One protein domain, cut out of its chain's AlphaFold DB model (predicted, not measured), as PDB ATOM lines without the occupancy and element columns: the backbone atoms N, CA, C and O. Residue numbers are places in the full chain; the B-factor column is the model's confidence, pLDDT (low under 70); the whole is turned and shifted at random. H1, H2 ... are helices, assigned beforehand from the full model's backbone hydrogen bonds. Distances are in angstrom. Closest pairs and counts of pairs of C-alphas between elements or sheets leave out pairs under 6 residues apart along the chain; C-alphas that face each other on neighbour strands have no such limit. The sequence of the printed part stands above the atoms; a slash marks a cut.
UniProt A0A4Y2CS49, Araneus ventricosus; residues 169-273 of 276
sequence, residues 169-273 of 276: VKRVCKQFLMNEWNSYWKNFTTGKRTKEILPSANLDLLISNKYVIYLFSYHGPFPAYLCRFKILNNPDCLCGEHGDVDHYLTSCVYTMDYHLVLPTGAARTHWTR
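Overview. This is residues 169 to 273 of the 276 residues of a protein of Araneus ventricosus (UniProt A0A4Y2CS49). Picture a loose, drawn-out chain of helices: the long helix H1 makes one end, with residues 169 to 177 sticking out, and two short helices, H2 and H3, meet near the middle. Beyond them lie H4, H5 and a long loop reaching Gly 240 at the other end, while residues 264 to 270, of which 265 to 270 belong to H6, stick out to one side. The printed part has 105 residues with six named helices, H1 to H6 in chain order, and no named strand; it is all helix by class, though under half of its residues, 52, are in named elements. It is loose, with a radius of gyration of the C-alphas of 17.3 A, and only just elongated, spanning 56 by 38 by 24 A.

Arrangement. Start at H1, residues 169 to 187, which touches no helix; H2, residues 192 to 197, is only just apart from it, at 8.1 A. H2 touches H3, residues 210 to 217, closest at the C-alphas of Thr 194 and Ser 217, 5.6 A; they run opposite ways at a steep tilt of 69 degrees, only just short of about perpendicular. H5, residues 245 to 250, is close to H3 but not clearly touching, the closest C-alphas being Leu 215 and Val 245, 6.3 A. H4, residues 223 to 228, and H6, residues 265 to 271, touch no helix. Every O i to N i+4 pair is within hydrogen-bond range in H1 to H5; H6 has 1 of 3, and 2 of 4 O i to N i+3 pairs.

Along the chain. Find C-alpha 169 at (135.395, 196.284, 193.716); H1 runs 27.3 A to C-alpha 187 at (154.828, 178.627, 186.345). H3 measures 10.3 A, and H6 10.7 A, ending at C-alpha 271, (149.058, 161.160, 200.708).

Size, cuts and confidence. The C-alphas of Val 169 and Gly 240 are farthest apart, 57.2 A. The printed part has no cut; the links H2 to H3, H4 to H5 and H5 to H6 are long. Residues 262 to 273 have pLDDT under 70.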
ATOM      1  N   VAL A 169     134.050 195.902 194.180       88.75
ATOM      2  CA  VAL A 169     135.395 196.284 193.716       88.75
ATOM      3  C   VAL A 169     136.469 195.495 194.463       88.75
ATOM      4  O   VAL A 169     137.327 194.870 193.845       88.75
ATOM      5  N   LYS A 170     136.373 195.419 195.797       87.69
ATOM      6  CA  LYS A 170     137.296 194.640 196.634       87.69
ATOM      7  C   LYS A 170     137.328 193.167 196.229       87.69
ATOM      8  O   LYS A 170     138.405 192.578 196.171       87.69
ATOM      9  N   ARG A 171     136.166 192.569 195.947       91.19
ATOM     10  CA  ARG A 171     136.065 191.177 195.486       91.19
ATOM     11  C   ARG A 171     136.741 190.991 194.129       91.19
ATOM     12  O   ARG A 171     137.507 190.046 193.985       91.19
ATOM     13  N   VAL A 172     136.495 191.887 193.174       92.31
ATOM     14  CA  VAL A 172     137.103 191.831 191.834       92.31
ATOM     15  C   VAL A 172     138.623 191.964 191.918       92.31
ATOM     16  O   VAL A 172     139.330 191.117 191.381       92.31
ATOM     17  N   CYS A 173     139.140 192.946 192.663       92.31
ATOM     18  CA  CYS A 173     140.583 193.101 192.864       92.31
ATOM     19  C   CYS A 173     141.202 191.874 193.548       92.31
ATOM     20  O   CYS A 173     142.252 191.400 193.120       92.31
ATOM     21  N   LYS A 174     140.544 191.325 194.580       90.25
ATOM     22  CA  LYS A 174     141.005 190.101 195.254       90.25
ATOM     23  C   LYS A 174     141.064 188.926 194.274       90.25
ATOM     24  O   LYS A 174     142.047 188.197 194.273       90.25
ATOM     25  N   GLN A 175     140.041 188.762 193.435       91.31
ATOM     26  CA  GLN A 175     139.997 187.692 192.440       91.31
ATOM     27  C   GLN A 175     141.117 187.839 191.405       91.31
ATOM     28  O   GLN A 175     141.800 186.864 191.109       91.31
ATOM     29  N   PHE A 176     141.328 189.055 190.897       93.62
ATOM     30  CA  PHE A 176     142.399 189.350 189.948       93.62
ATOM     31  C   PHE A 176     143.777 189.014 190.533       93.62
ATOM     32  O   PHE A 176     144.514 188.226 189.947       93.62
ATOM     33  N   LEU A 177     144.081 189.517 191.734       92.06
ATOM     34  CA  LEU A 177     145.350 189.238 192.416       92.06
ATOM     35  C   LEU A 177     145.565 187.739 192.656       92.06
ATOM     36  O   LEU A 177     146.667 187.238 192.452       92.06
ATOM     37  N   MET A 178     144.521 187.009 193.059       90.12
ATOM     38  CA  MET A 178     144.615 185.561 193.265       90.12
ATOM     39  C   MET A 178     144.871 184.800 191.966       90.12
ATOM     40  O   MET A 178     145.605 183.813 191.979       90.12
ATOM     41  N   ASN A 179     144.281 185.231 190.852       91.06
ATOM     42  CA  ASN A 179     144.510 184.605 189.554       91.06
ATOM     43  C   ASN A 179     145.958 184.820 189.091       91.06
ATOM     44  O   ASN A 179     146.624 183.851 188.727       91.06
ATOM     45  N   GLU A 180     146.458 186.054 189.189       92.81
ATOM     46  CA  GLU A 180     147.849 186.396 188.867       92.81
ATOM     47  C   GLU A 180     148.834 185.596 189.726       92.81
ATOM     48  O   GLU A 180     149.745 184.948 189.205       92.81
ATOM     49  N   TRP A 181     148.613 185.555 191.043       89.62
ATOM     50  CA  TRP A 181     149.499 184.837 191.956       89.62
ATOM     51  C   TRP A 181     149.469 183.326 191.719       89.62
ATOM     52  O   TRP A 181     150.510 182.678 191.756       89.62
ATOM     53  N   ASN A 182     148.303 182.749 191.417       90.12
ATOM     54  CA  ASN A 182     148.202 181.336 191.055       90.12
ATOM     55  C   ASN A 182     148.902 181.018 189.729       90.12
ATOM     56  O   ASN A 182     149.518 179.959 189.613       90.12
ATOM     57  N   SER A 183     148.818 181.912 188.741       90.75
ATOM     58  CA  SER A 183     149.538 181.771 187.471       90.75
ATOM     59  C   SER A 183     151.050 181.790 187.703       90.75
ATOM     60  O   SER A 183     151.757 180.862 187.306       90.75
ATOM     61  N   TYR A 184     151.532 182.784 188.455       88.94
ATOM     62  CA  TYR A 184     152.931 182.880 188.863       88.94
ATOM     63  C   TYR A 184     153.387 181.632 189.630       88.94
ATOM     64  O   TYR A 184     154.388 181.010 189.271       88.94
ATOM     65  N   TRP A 185     152.616 181.216 190.641       87.19
ATOM     66  CA  TRP A 185     152.931 180.056 191.467       87.19
ATOM     67  C   TRP A 185     153.039 178.787 190.634       87.19
ATOM     68  O   TRP A 185     154.017 178.063 190.784       87.19
ATOM     69  N   LYS A 186     152.118 178.532 189.700       85.69
ATOM     70  CA  LYS A 186     152.179 177.352 188.822       85.69
ATOM     71  C   LYS A 186     153.421 177.357 187.929       85.69
ATOM     72  O   LYS A 186     154.109 176.340 187.870       85.69
ATOM     73  N   ASN A 187     153.751 178.502 187.333       87.19
ATOM     74  CA  ASN A 187     154.828 178.627 186.345       87.19
ATOM     75  C   ASN A 187     156.238 178.736 186.952       87.19
ATOM     76  O   ASN A 187     157.228 178.590 186.239       87.19
ATOM     77  N   PHE A 188     156.360 178.982 188.257       85.06
ATOM     78  CA  PHE A 188     157.664 179.120 188.907       85.06
ATOM     79  C   PHE A 188     158.481 177.809 188.897       85.06
ATOM     80  O   PHE A 188     157.933 176.723 189.061       85.06
ATOM     81  N   THR A 189     159.802 177.861 188.744       83.06
ATOM     82  CA  THR A 189     160.623 176.636 188.607       83.06
ATOM     83  C   THR A 189     161.126 176.069 189.936       83.06
ATOM     84  O   THR A 189     161.477 174.892 190.011       83.06
ATOM     85  N   THR A 190     161.144 176.871 191.003       81.38
ATOM     86  CA  THR A 190     161.627 176.451 192.329       81.38
ATOM     87  C   THR A 190     160.469 176.176 193.300       81.38
ATOM     88  O   THR A 190     159.306 176.439 192.993       81.38
ATOM     89  N   GLY A 191     160.766 175.578 194.461       77.38
ATOM     90  CA  GLY A 191     159.746 175.263 195.472       77.38
ATOM     91  C   GLY A 191     158.856 174.062 195.129       77.38
ATOM     92  O   GLY A 191     157.729 173.989 195.608       77.38
ATOM     93  N   LYS A 192     159.344 173.113 194.312       80.44
ATOM     94  CA  LYS A 192     158.603 171.913 193.868       80.44
ATOM     95  C   LYS A 192     157.903 171.177 195.022       80.44
ATOM     96  O   LYS A 192     156.730 170.856 194.903       80.44
ATOM     97  N   ARG A 193     158.593 170.988 196.151       76.50
ATOM     98  CA  ARG A 193     158.035 170.357 197.359       76.50
ATOM     99  C   ARG A 193     156.889 171.173 197.957       76.50
ATOM    100  O   ARG A 193     155.810 170.643 198.185       76.50
ATOM    101  N   THR A 194     157.087 172.479 198.136       80.19
ATOM    102  CA  THR A 194     156.043 173.386 198.628       80.19
ATOM    103  C   THR A 194     154.817 173.387 197.715       80.19
ATOM    104  O   THR A 194     153.714 173.526 198.217       80.19
ATOM    105  N   LYS A 195     154.978 173.181 196.400       80.56
ATOM    106  CA  LYS A 195     153.866 173.060 195.437       80.56
ATOM    107  C   LYS A 195     153.094 171.744 195.519       80.56
ATOM    108  O   LYS A 195     151.910 171.733 195.206       80.56
ATOM    109  N   GLU A 196     153.750 170.644 195.890       78.19
ATOM    110  CA  GLU A 196     153.072 169.357 196.134       78.19
ATOM    111  C   GLU A 196     152.107 169.460 197.320       78.19
ATOM    112  O   GLU A 196     151.065 168.812 197.341       78.19
ATOM    113  N   ILE A 197     152.472 170.300 198.287       75.38
ATOM    114  CA  ILE A 197     151.721 170.567 199.508       75.38
ATOM    115  C   ILE A 197     150.674 171.647 199.219       75.38
ATOM    116  O   ILE A 197     149.486 171.383 199.261       75.38
ATOM    117  N   LEU A 198     151.101 172.834 198.794       79.19
ATOM    118  CA  LEU A 198     150.236 173.968 198.475       79.19
ATOM    119  C   LEU A 198     150.179 174.170 196.949       79.19
ATOM    120  O   LEU A 198     150.970 174.946 196.407       79.19
ATOM    121  N   PRO A 199     149.262 173.510 196.216       78.88
ATOM    122  CA  PRO A 199     149.192 173.600 194.754       78.88
ATOM    123  C   PRO A 199     148.675 174.952 194.244       78.88
ATOM    124  O   PRO A 199     148.864 175.301 193.076       78.88
ATOM    125  N   SER A 200     148.025 175.730 195.108       81.50
ATOM    126  CA  SER A 200     147.476 177.049 194.800       81.50
ATOM    127  C   SER A 200     147.656 178.003 195.971       81.50
ATOM    128  O   SER A 200     147.677 177.584 197.127       81.50
ATOM    129  N   ALA A 201     147.715 179.295 195.667       78.00
ATOM    130  CA  ALA A 201     147.665 180.354 196.658       78.00
ATOM    131  C   ALA A 201     146.396 180.208 197.505       78.00
ATOM    132  O   ALA A 201     145.290 180.141 196.962       78.00
ATOM    133  N   ASN A 202     146.549 180.214 198.824       75.44
ATOM    134  CA  ASN A 202     145.430 180.241 199.750       75.44
ATOM    135  C   ASN A 202     145.683 181.327 200.803       75.44
ATOM    136  O   ASN A 202     146.644 181.259 201.561       75.44
ATOM    137  N   LEU A 203     144.814 182.341 200.822       71.50
ATOM    138  CA  LEU A 203     144.922 183.485 201.733       71.50
ATOM    139  C   LEU A 203     144.497 183.159 203.168       71.50
ATOM    140  O   LEU A 203     144.809 183.932 204.071       71.50
ATOM    141  N   ASP A 204     143.806 182.041 203.377       70.50
ATOM    142  CA  ASP A 204     143.395 181.574 204.700       70.50
ATOM    143  C   ASP A 204     144.510 180.735 205.364       70.50
ATOM    144  O   ASP A 204     144.540 180.579 206.583       70.50
ATOM    145  N   LEU A 205     145.480 180.257 204.574       70.56
ATOM    146  CA  LEU A 205     146.670 179.526 205.025       70.56
ATOM    147  C   LEU A 205     147.857 180.480 205.241       70.56
ATOM    148  O   LEU A 205     148.875 180.425 204.551       70.56
ATOM    149  N   LEU A 206     147.738 181.360 206.236       71.25
ATOM    150  CA  LEU A 206     148.852 182.188 206.706       71.25
ATOM    151  C   LEU A 206     149.680 181.418 207.740       71.25
ATOM    152  O   LEU A 206     149.428 181.473 208.943       71.25
ATOM    153  N   ILE A 207     150.690 180.690 207.267       75.25
ATOM    154  CA  ILE A 207     151.623 179.979 208.142       75.25
ATOM    155  C   ILE A 207     152.700 180.963 208.607       75.25
ATOM    156  O   ILE A 207     153.604 181.311 207.854       75.25
ATOM    157  N   SER A 208     152.616 181.402 209.862       79.62
ATOM    158  CA  SER A 208     153.624 182.266 210.499       79.62
ATOM    159  C   SER A 208     154.635 181.494 211.353       79.62
ATOM    160  O   SER A 208     155.669 182.034 211.744       79.62
ATOM    161  N   ASN A 209     154.357 180.222 211.657       87.19
ATOM    162  CA  ASN A 209     155.235 179.408 212.487       87.19
ATOM    163  C   ASN A 209     156.483 178.980 211.700       87.19
ATOM    164  O   ASN A 209     156.400 178.182 210.765       87.19
ATOM    165  N   LYS A 210     157.653 179.463 212.137       87.75
ATOM    166  CA  LYS A 210     158.950 179.172 211.508       87.75
ATOM    167  C   LYS A 210     159.257 177.675 211.379       87.75
ATOM    168  O   LYS A 210     159.799 177.261 210.363       87.75
ATOM    169  N   TYR A 211     158.879 176.857 212.362       86.44
ATOM    170  CA  TYR A 211     159.150 175.416 212.347       86.44
ATOM    171  C   TYR A 211     158.301 174.707 211.293       86.44
ATOM    172  O   TYR A 211     158.795 173.857 210.563       86.44
ATOM    173  N   VAL A 212     157.041 175.119 211.147       84.50
ATOM    174  CA  VAL A 212     156.141 174.597 210.111       84.50
ATOM    175  C   VAL A 212     156.636 174.989 208.716       84.50
ATOM    176  O   VAL A 212     156.629 174.167 207.802       84.50
ATOM    177  N   ILE A 213     157.150 176.213 208.558       84.62
ATOM    178  CA  ILE A 213     157.789 176.652 207.309       84.62
ATOM    179  C   ILE A 213     159.016 175.785 206.997       84.62
ATOM    180  O   ILE A 213     159.166 175.350 205.857       84.62
ATOM    181  N   TYR A 214     159.868 175.485 207.982       88.19
ATOM    182  CA  TYR A 214     161.026 174.599 207.792       88.19
ATOM    183  C   TYR A 214     160.617 173.203 207.324       88.19
ATOM    184  O   TYR A 214     161.232 172.676 206.399       88.19
ATOM    185  N   LEU A 215     159.550 172.642 207.899       84.19
ATOM    186  CA  LEU A 215     159.024 171.337 207.500       84.19
ATOM    187  C   LEU A 215     158.485 171.344 206.063       84.19
ATOM    188  O   LEU A 215     158.795 170.448 205.284       84.19
ATOM    189  N   PHE A 216     157.700 172.356 205.681       81.12
ATOM    190  CA  PHE A 216     157.094 172.396 204.345       81.12
ATOM    191  C   PHE A 216     158.066 172.756 203.232       81.12
ATOM    192  O   PHE A 216     157.924 172.291 202.102       81.12
ATOM    193  N   SER A 217     159.044 173.594 203.546       81.88
ATOM    194  CA  SER A 217     159.981 174.113 202.559       81.88
ATOM    195  C   SER A 217     161.283 173.305 202.493       81.88
ATOM    196  O   SER A 217     162.014 173.431 201.519       81.88
ATOM    197  N   TYR A 218     161.566 172.455 203.489       83.88
ATOM    198  CA  TYR A 218     162.844 171.746 203.687       83.88
ATOM    199  C   TYR A 218     164.015 172.688 203.996       83.88
ATOM    200  O   TYR A 218     165.171 172.273 203.996       83.88
ATOM    201  N   HIS A 219     163.725 173.954 204.302       83.62
ATOM    202  CA  HIS A 219     164.717 174.985 204.589       83.62
ATOM    203  C   HIS A 219     164.900 175.189 206.099       83.62
ATOM    204  O   HIS A 219     164.599 176.260 206.619       83.62
ATOM    205  N   GLY A 220     165.364 174.158 206.809       86.44
ATOM    206  CA  GLY A 220     165.514 174.168 208.270       86.44
ATOM    207  C   GLY A 220     166.872 173.669 208.764       86.44
ATOM    208  O   GLY A 220     167.749 173.369 207.957       86.44
ATOM    209  N   PRO A 221     167.064 173.545 210.088       90.06
ATOM    210  CA  PRO A 221     168.304 173.060 210.694       90.06
ATOM    211  C   PRO A 221     168.450 171.530 210.567       90.06
ATOM    212  O   PRO A 221     168.666 170.830 211.550       90.06
ATOM    213  N   PHE A 222     168.289 171.005 209.355       92.12
ATOM    214  CA  PHE A 222     168.423 169.587 209.037       92.12
ATOM    215  C   PHE A 222     169.822 169.327 208.461       92.12
ATOM    216  O   PHE A 222     170.258 170.121 207.619       92.12
ATOM    217  N   PRO A 223     170.531 168.254 208.860       93.44
ATOM    218  CA  PRO A 223     171.884 167.968 208.381       93.44
ATOM    219  C   PRO A 223     172.024 167.993 206.856       93.44
ATOM    220  O   PRO A 223     172.905 168.680 206.334       93.44
ATOM    221  N   ALA A 224     171.090 167.372 206.129       92.44
ATOM    222  CA  ALA A 224     171.081 167.365 204.665       92.44
ATOM    223  C   ALA A 224     170.972 168.779 204.066       92.44
ATOM    224  O   ALA A 224     171.678 169.134 203.116       92.44
ATOM    225  N   TYR A 225     170.114 169.620 204.653       91.94
ATOM    226  CA  TYR A 225     169.953 171.007 204.231       91.94
ATOM    227  C   TYR A 225     171.208 171.834 204.533       91.94
ATOM    228  O   TYR A 225     171.739 172.501 203.649       91.94
ATOM    229  N   LEU A 226     171.724 171.767 205.760       94.06
ATOM    230  CA  LEU A 226     172.901 172.529 206.188       94.06
ATOM    231  C   LEU A 226     174.173 172.119 205.428       94.06
ATOM    232  O   LEU A 226     175.002 172.978 205.115       94.06
ATOM    233  N   CYS A 227     174.302 170.838 205.070       94.19
ATOM    234  CA  CYS A 227     175.394 170.333 204.242       94.19
ATOM    235  C   CYS A 227     175.365 170.930 202.827       94.19
ATOM    236  O   CYS A 227     176.402 171.334 202.300       94.19
ATOM    237  N   ARG A 228     174.176 171.094 202.228       92.31
ATOM    238  CA  ARG A 228     174.017 171.771 200.925       92.31
ATOM    239  C   ARG A 228     174.514 173.222 200.951       92.31
ATOM    240  O   ARG A 228     175.022 173.709 199.943       92.31
ATOM    241  N   PHE A 229     174.387 173.901 202.092       91.56
ATOM    242  CA  PHE A 229     174.882 175.267 202.302       91.56
ATOM    243  C   PHE A 229     176.319 175.329 202.839       91.56
ATOM    244  O   PHE A 229     176.795 176.421 203.143       91.56
ATOM    245  N   LYS A 230     177.024 174.190 202.918       93.94
ATOM    246  CA  LYS A 230     178.415 174.092 203.395       93.94
ATOM    247  C   LYS A 230     178.613 174.579 204.839       93.94
ATOM    248  O   LYS A 230     179.693 175.036 205.194       93.94
ATOM    249  N   ILE A 231     177.563 174.498 205.662       93.69
ATOM    250  CA  ILE A 231     177.626 174.793 207.105       93.69
ATOM    251  C   ILE A 231     178.048 173.539 207.878       93.69
ATOM    252  O   ILE A 231     178.793 173.624 208.849       93.69
ATOM    253  N   LEU A 232     177.578 172.374 207.428       93.00
ATOM    254  CA  LEU A 232     178.005 171.066 207.914       93.00
ATOM    255  C   LEU A 232     178.743 170.310 206.808       93.00
ATOM    256  O   LEU A 232     178.504 170.539 205.625       93.00
ATOM    257  N   ASN A 233     179.613 169.385 207.217       93.19
ATOM    258  CA  ASN A 233     180.389 168.539 206.305       93.19
ATOM    259  C   ASN A 233     179.748 167.161 206.071       93.19
ATOM    260  O   ASN A 233     180.204 166.424 205.202       93.19
ATOM    261  N   ASN A 234     178.724 166.806 206.852       92.94
ATOM    262  CA  ASN A 234     178.027 165.528 206.773       92.94
ATOM    263  C   ASN A 234     176.504 165.774 206.670       92.94
ATOM    264  O   ASN A 234     175.972 166.502 207.516       92.94
ATOM    265  N   PRO A 235     175.807 165.221 205.654       94.56
ATOM    266  CA  PRO A 235     174.355 165.330 205.519       94.56
ATOM    267  C   PRO A 235     173.558 164.347 206.394       94.56
ATOM    268  O   PRO A 235     172.326 164.388 206.364       94.56
ATOM    269  N   ASP A 236     174.221 163.471 207.143       96.00
ATOM    270  CA  ASP A 236     173.575 162.373 207.857       96.00
ATOM    271  C   ASP A 236     173.092 162.771 209.258       96.00
ATOM    272  O   ASP A 236     173.618 163.663 209.931       96.00
ATOM    273  N   CYS A 237     172.043 162.086 209.699       93.88
ATOM    274  CA  CYS A 237     171.517 162.116 211.052       93.88
ATOM    275  C   CYS A 237     172.431 161.320 211.998       93.88
ATOM    276  O   CYS A 237     173.162 160.424 211.585       93.88
ATOM    277  N   LEU A 238     172.325 161.571 213.306       91.44
ATOM    278  CA  LEU A 238     173.061 160.830 214.341       91.44
ATOM    279  C   LEU A 238     172.778 159.320 214.341       91.44
ATOM    280  O   LEU A 238     173.576 158.551 214.860       91.44
ATOM    281  N   CYS A 239     171.649 158.897 213.767       92.31
ATOM    282  CA  CYS A 239     171.312 157.481 213.626       92.31
ATOM    283  C   CYS A 239     171.984 156.804 212.418       92.31
ATOM    284  O   CYS A 239     171.818 155.603 212.246       92.31
ATOM    285  N   GLY A 240     172.729 157.557 211.600       91.56
ATOM    286  CA  GLY A 240     173.459 157.060 210.431       91.56
ATOM    287  C   GLY A 240     172.712 157.162 209.097       91.56
ATOM    288  O   GLY A 240     173.320 156.944 208.059       91.56
ATOM    289  N   GLU A 241     171.425 157.518 209.105       93.81
ATOM    290  CA  GLU A 241     170.609 157.714 207.895       93.81
ATOM    291  C   GLU A 241     170.639 159.168 207.394       93.81
ATOM    292  O   GLU A 241     171.014 160.080 208.130       93.81
ATOM    293  N   HIS A 242     170.178 159.419 206.164       93.75
ATOM    294  CA  HIS A 242     170.146 160.767 205.585       93.75
ATOM    295  C   HIS A 242     169.289 161.742 206.418       93.75
ATOM    296  O   HIS A 242     168.096 161.525 206.630       93.75
ATOM    297  N   GLY A 243     169.884 162.845 206.883       92.69
ATOM    298  CA  GLY A 243     169.260 163.783 207.819       92.69
ATOM    299  C   GLY A 243     168.330 164.798 207.157       92.69
ATOM    300  O   GLY A 243     168.558 166.004 207.286       92.69
ATOM    301  N   ASP A 244     167.302 164.337 206.442       89.75
ATOM    302  CA  ASP A 244     166.270 165.180 205.827       89.75
ATOM    303  C   ASP A 244     164.954 165.221 206.628       89.75
ATOM    304  O   ASP A 244     164.763 164.513 207.614       89.75
ATOM    305  N   VAL A 245     164.027 166.090 206.214       89.19
ATOM    306  CA  VAL A 245     162.746 166.282 206.912       89.19
ATOM    307  C   VAL A 245     161.903 165.006 206.948       89.19
ATOM    308  O   VAL A 245     161.281 164.723 207.972       89.19
ATOM    309  N   ASP A 246     161.854 164.243 205.853       87.25
ATOM    310  CA  ASP A 246     161.018 163.039 205.788       87.25
ATOM    311  C   ASP A 246     161.543 161.965 206.741       87.25
ATOM    312  O   ASP A 246     160.741 161.316 207.423       87.25
ATOM    313  N   HIS A 247     162.867 161.828 206.854       89.81
ATOM    314  CA  HIS A 247     163.508 160.919 207.794       89.81
ATOM    315  C   HIS A 247     163.054 161.199 209.233       89.81
ATOM    316  O   HIS A 247     162.514 160.300 209.887       89.81
ATOM    317  N   TYR A 248     163.177 162.449 209.693       89.19
ATOM    318  CA  TYR A 248     162.747 162.852 211.040       89.19
ATOM    319  C   TYR A 248     161.232 162.733 211.255       89.19
ATOM    320  O   TYR A 248     160.786 162.499 212.376       89.19
ATOM    321  N   LEU A 249     160.419 162.888 210.208       87.88
ATOM    322  CA  LEU A 249     158.962 162.794 210.332       87.88
ATOM    323  C   LEU A 249     158.428 161.360 210.306       87.88
ATOM    324  O   LEU A 249     157.261 161.169 210.641       87.88
ATOM    325  N   THR A 250     159.201 160.372 209.848       86.56
ATOM    326  CA  THR A 250     158.630 159.049 209.525       86.56
ATOM    327  C   THR A 250     159.463 157.842 209.940       86.56
ATOM    328  O   THR A 250     158.910 156.743 209.989       86.56
ATOM    329  N   SER A 251     160.761 157.999 210.213       88.19
ATOM    330  CA  SER A 251     161.668 156.846 210.344       88.19
ATOM    331  C   SER A 251     162.803 156.991 211.358       88.19
ATOM    332  O   SER A 251     163.424 155.987 211.701       88.19
ATOM    333  N   CYS A 252     163.093 158.192 211.859       92.69
ATOM    334  CA  CYS A 252     164.215 158.392 212.767       92.69
ATOM    335  C   CYS A 252     163.941 157.799 214.153       92.69
ATOM    336  O   CYS A 252     162.967 158.131 214.827       92.69
ATOM    337  N   VAL A 253     164.871 156.981 214.642       92.44
ATOM    338  CA  VAL A 253     164.789 156.366 215.977       92.44
ATOM    339  C   VAL A 253     164.714 157.396 217.112       92.44
ATOM    340  O   VAL A 253     164.158 157.112 218.166       92.44
ATOM    341  N   TYR A 254     165.226 158.613 216.896       91.25
ATOM    342  CA  TYR A 254     165.219 159.688 217.893       91.25
ATOM    343  C   TYR A 254     163.939 160.532 217.899       91.25
ATOM    344  O   TYR A 254     163.752 161.337 218.809       91.25
ATOM    345  N   THR A 255     163.062 160.379 216.905       90.19
ATOM    346  CA  THR A 255     161.798 161.130 216.807       90.19
ATOM    347  C   THR A 255     160.582 160.213 216.704       90.19
ATOM    348  O   THR A 255     159.519 160.657 216.271       90.19
ATOM    349  N   MET A 256     160.710 158.960 217.162       87.06
ATOM    350  CA  MET A 256     159.659 157.938 217.076       87.06
ATOM    351  C   MET A 256     158.314 158.387 217.652       87.06
ATOM    352  O   MET A 256     157.282 158.155 217.025       87.06
ATOM    353  N   ASP A 257     158.327 159.093 218.784       89.25
ATOM    354  CA  ASP A 257     157.112 159.594 219.444       89.25
ATOM    355  C   ASP A 257     156.358 160.650 218.615       89.25
ATOM    356  O   ASP A 257     155.184 160.925 218.859       89.25
ATOM    357  N   TYR A 258     157.026 161.243 217.621       85.88
ATOM    358  CA  TYR A 258     156.507 162.321 216.777       85.88
ATOM    359  C   TYR A 258     156.317 161.895 215.319       85.88
ATOM    360  O   TYR A 258     156.041 162.741 214.462       85.88
ATOM    361  N   HIS A 259     156.474 160.604 215.016       87.69
ATOM    362  CA  HIS A 259     156.297 160.112 213.661       87.69
ATOM    363  C   HIS A 259     154.869 160.332 213.168       87.69
ATOM    364  O   HIS A 259     153.879 159.991 213.819       87.69
ATOM    365  N   LEU A 260     154.764 160.868 211.955       81.00
ATOM    366  CA  LEU A 260     153.503 160.917 211.238       81.00
ATOM    367  C   LEU A 260     153.115 159.493 210.843       81.00
ATOM    368  O   LEU A 260     153.901 158.771 210.231       81.00
ATOM    369  N   VAL A 261     151.874 159.112 211.143       74.75
ATOM    370  CA  VAL A 261     151.325 157.822 210.721       74.75
ATOM    371  C   VAL A 261     151.318 157.771 209.193       74.75
ATOM    372  O   VAL A 261     150.579 158.504 208.533       74.75
ATOM    373  N   LEU A 262     152.171 156.918 208.625       62.84
ATOM    374  CA  LEU A 262     152.220 156.696 207.188       62.84
ATOM    375  C   LEU A 262     150.972 155.917 206.750       62.84
ATOM    376  O   LEU A 262     150.682 154.863 207.317       62.84
ATOM    377  N   PRO A 263     150.238 156.372 205.723       56.81
ATOM    378  CA  PRO A 263     149.124 155.599 205.197       56.81
ATOM    379  C   PRO A 263     149.631 154.349 204.469       56.81
ATOM    380  O   PRO A 263     150.569 154.401 203.669       56.81
ATOM    381  N   THR A 264     148.977 153.219 204.722       56.94
ATOM    382  CA  THR A 264     149.291 151.916 204.123       56.94
ATOM    383  C   THR A 264     148.607 151.713 202.765       56.94
ATOM    384  O   THR A 264     147.498 152.189 202.523       56.94
ATOM    385  N   GLY A 265     149.253 150.957 201.868       61.84
ATOM    386  CA  GLY A 265     148.664 150.502 200.601       61.84
ATOM    387  C   GLY A 265     148.372 151.618 199.586       61.84
ATOM    388  O   GLY A 265     149.147 152.562 199.430       61.84
ATOM    389  N   ALA A 266     147.240 151.512 198.880       54.47
ATOM    390  CA  ALA A 266     146.831 152.428 197.806       54.47
ATOM    391  C   ALA A 266     146.646 153.895 198.253       54.47
ATOM    392  O   ALA A 266     146.624 154.795 197.421       54.47
ATOM    393  N   ALA A 267     146.563 154.167 199.561       53.44
ATOM    394  CA  ALA A 267     146.476 155.522 200.105       53.44
ATOM    395  C   ALA A 267     147.810 156.299 200.037       53.44
ATOM    396  O   ALA A 267     147.810 157.530 200.131       53.44
ATOM    397  N   ARG A 268     148.943 155.618 199.804       53.16
ATOM    398  CA  ARG A 268     150.276 156.242 199.700       53.16
ATOM    399  C   ARG A 268     150.396 157.196 198.503       53.16
ATOM    400  O   ARG A 268     151.052 158.226 198.609       53.16
ATOM    401  N   THR A 269     149.709 156.902 197.396       48.94
ATOM    402  CA  THR A 269     149.669 157.751 196.185       48.94
ATOM    403  C   THR A 269     148.783 158.990 196.351       48.94
ATOM    404  O   THR A 269     148.966 159.981 195.643       48.94
ATOM    405  N   HIS A 270     147.838 158.964 197.297       48.94
ATOM    406  CA  HIS A 270     146.970 160.096 197.630       48.94
ATOM    407  C   HIS A 270     147.533 160.978 198.754       48.94
ATOM    408  O   HIS A 270     147.192 162.158 198.823       48.94
ATOM    409  N   TRP A 271     148.422 160.442 199.596       49.53
ATOM    410  CA  TRP A 271     149.058 161.160 200.708       49.53
ATOM    411  C   TRP A 271     149.897 162.359 200.261       49.53
ATOM    412  O   TRP A 271     149.861 163.415 200.884       49.53
ATOM    413  N   THR A 272     150.620 162.219 199.149       44.91
ATOM    414  CA  THR A 272     151.447 163.292 198.576       44.91
ATOM    415  C   THR A 272     150.629 164.370 197.866       44.91
ATOM    416  O   THR A 272     151.145 165.456 197.646       44.91
ATOM    417  N   ARG A 273     149.357 164.100 197.534       41.78
ATOM    418  CA  ARG A 273     148.445 165.042 196.855       41.78
ATOM    419  C   ARG A 273     147.550 165.849 197.803       41.78
ATOM    420  O   ARG A 273     146.874 166.761 197.341       41.78
TER     421      ARG A 273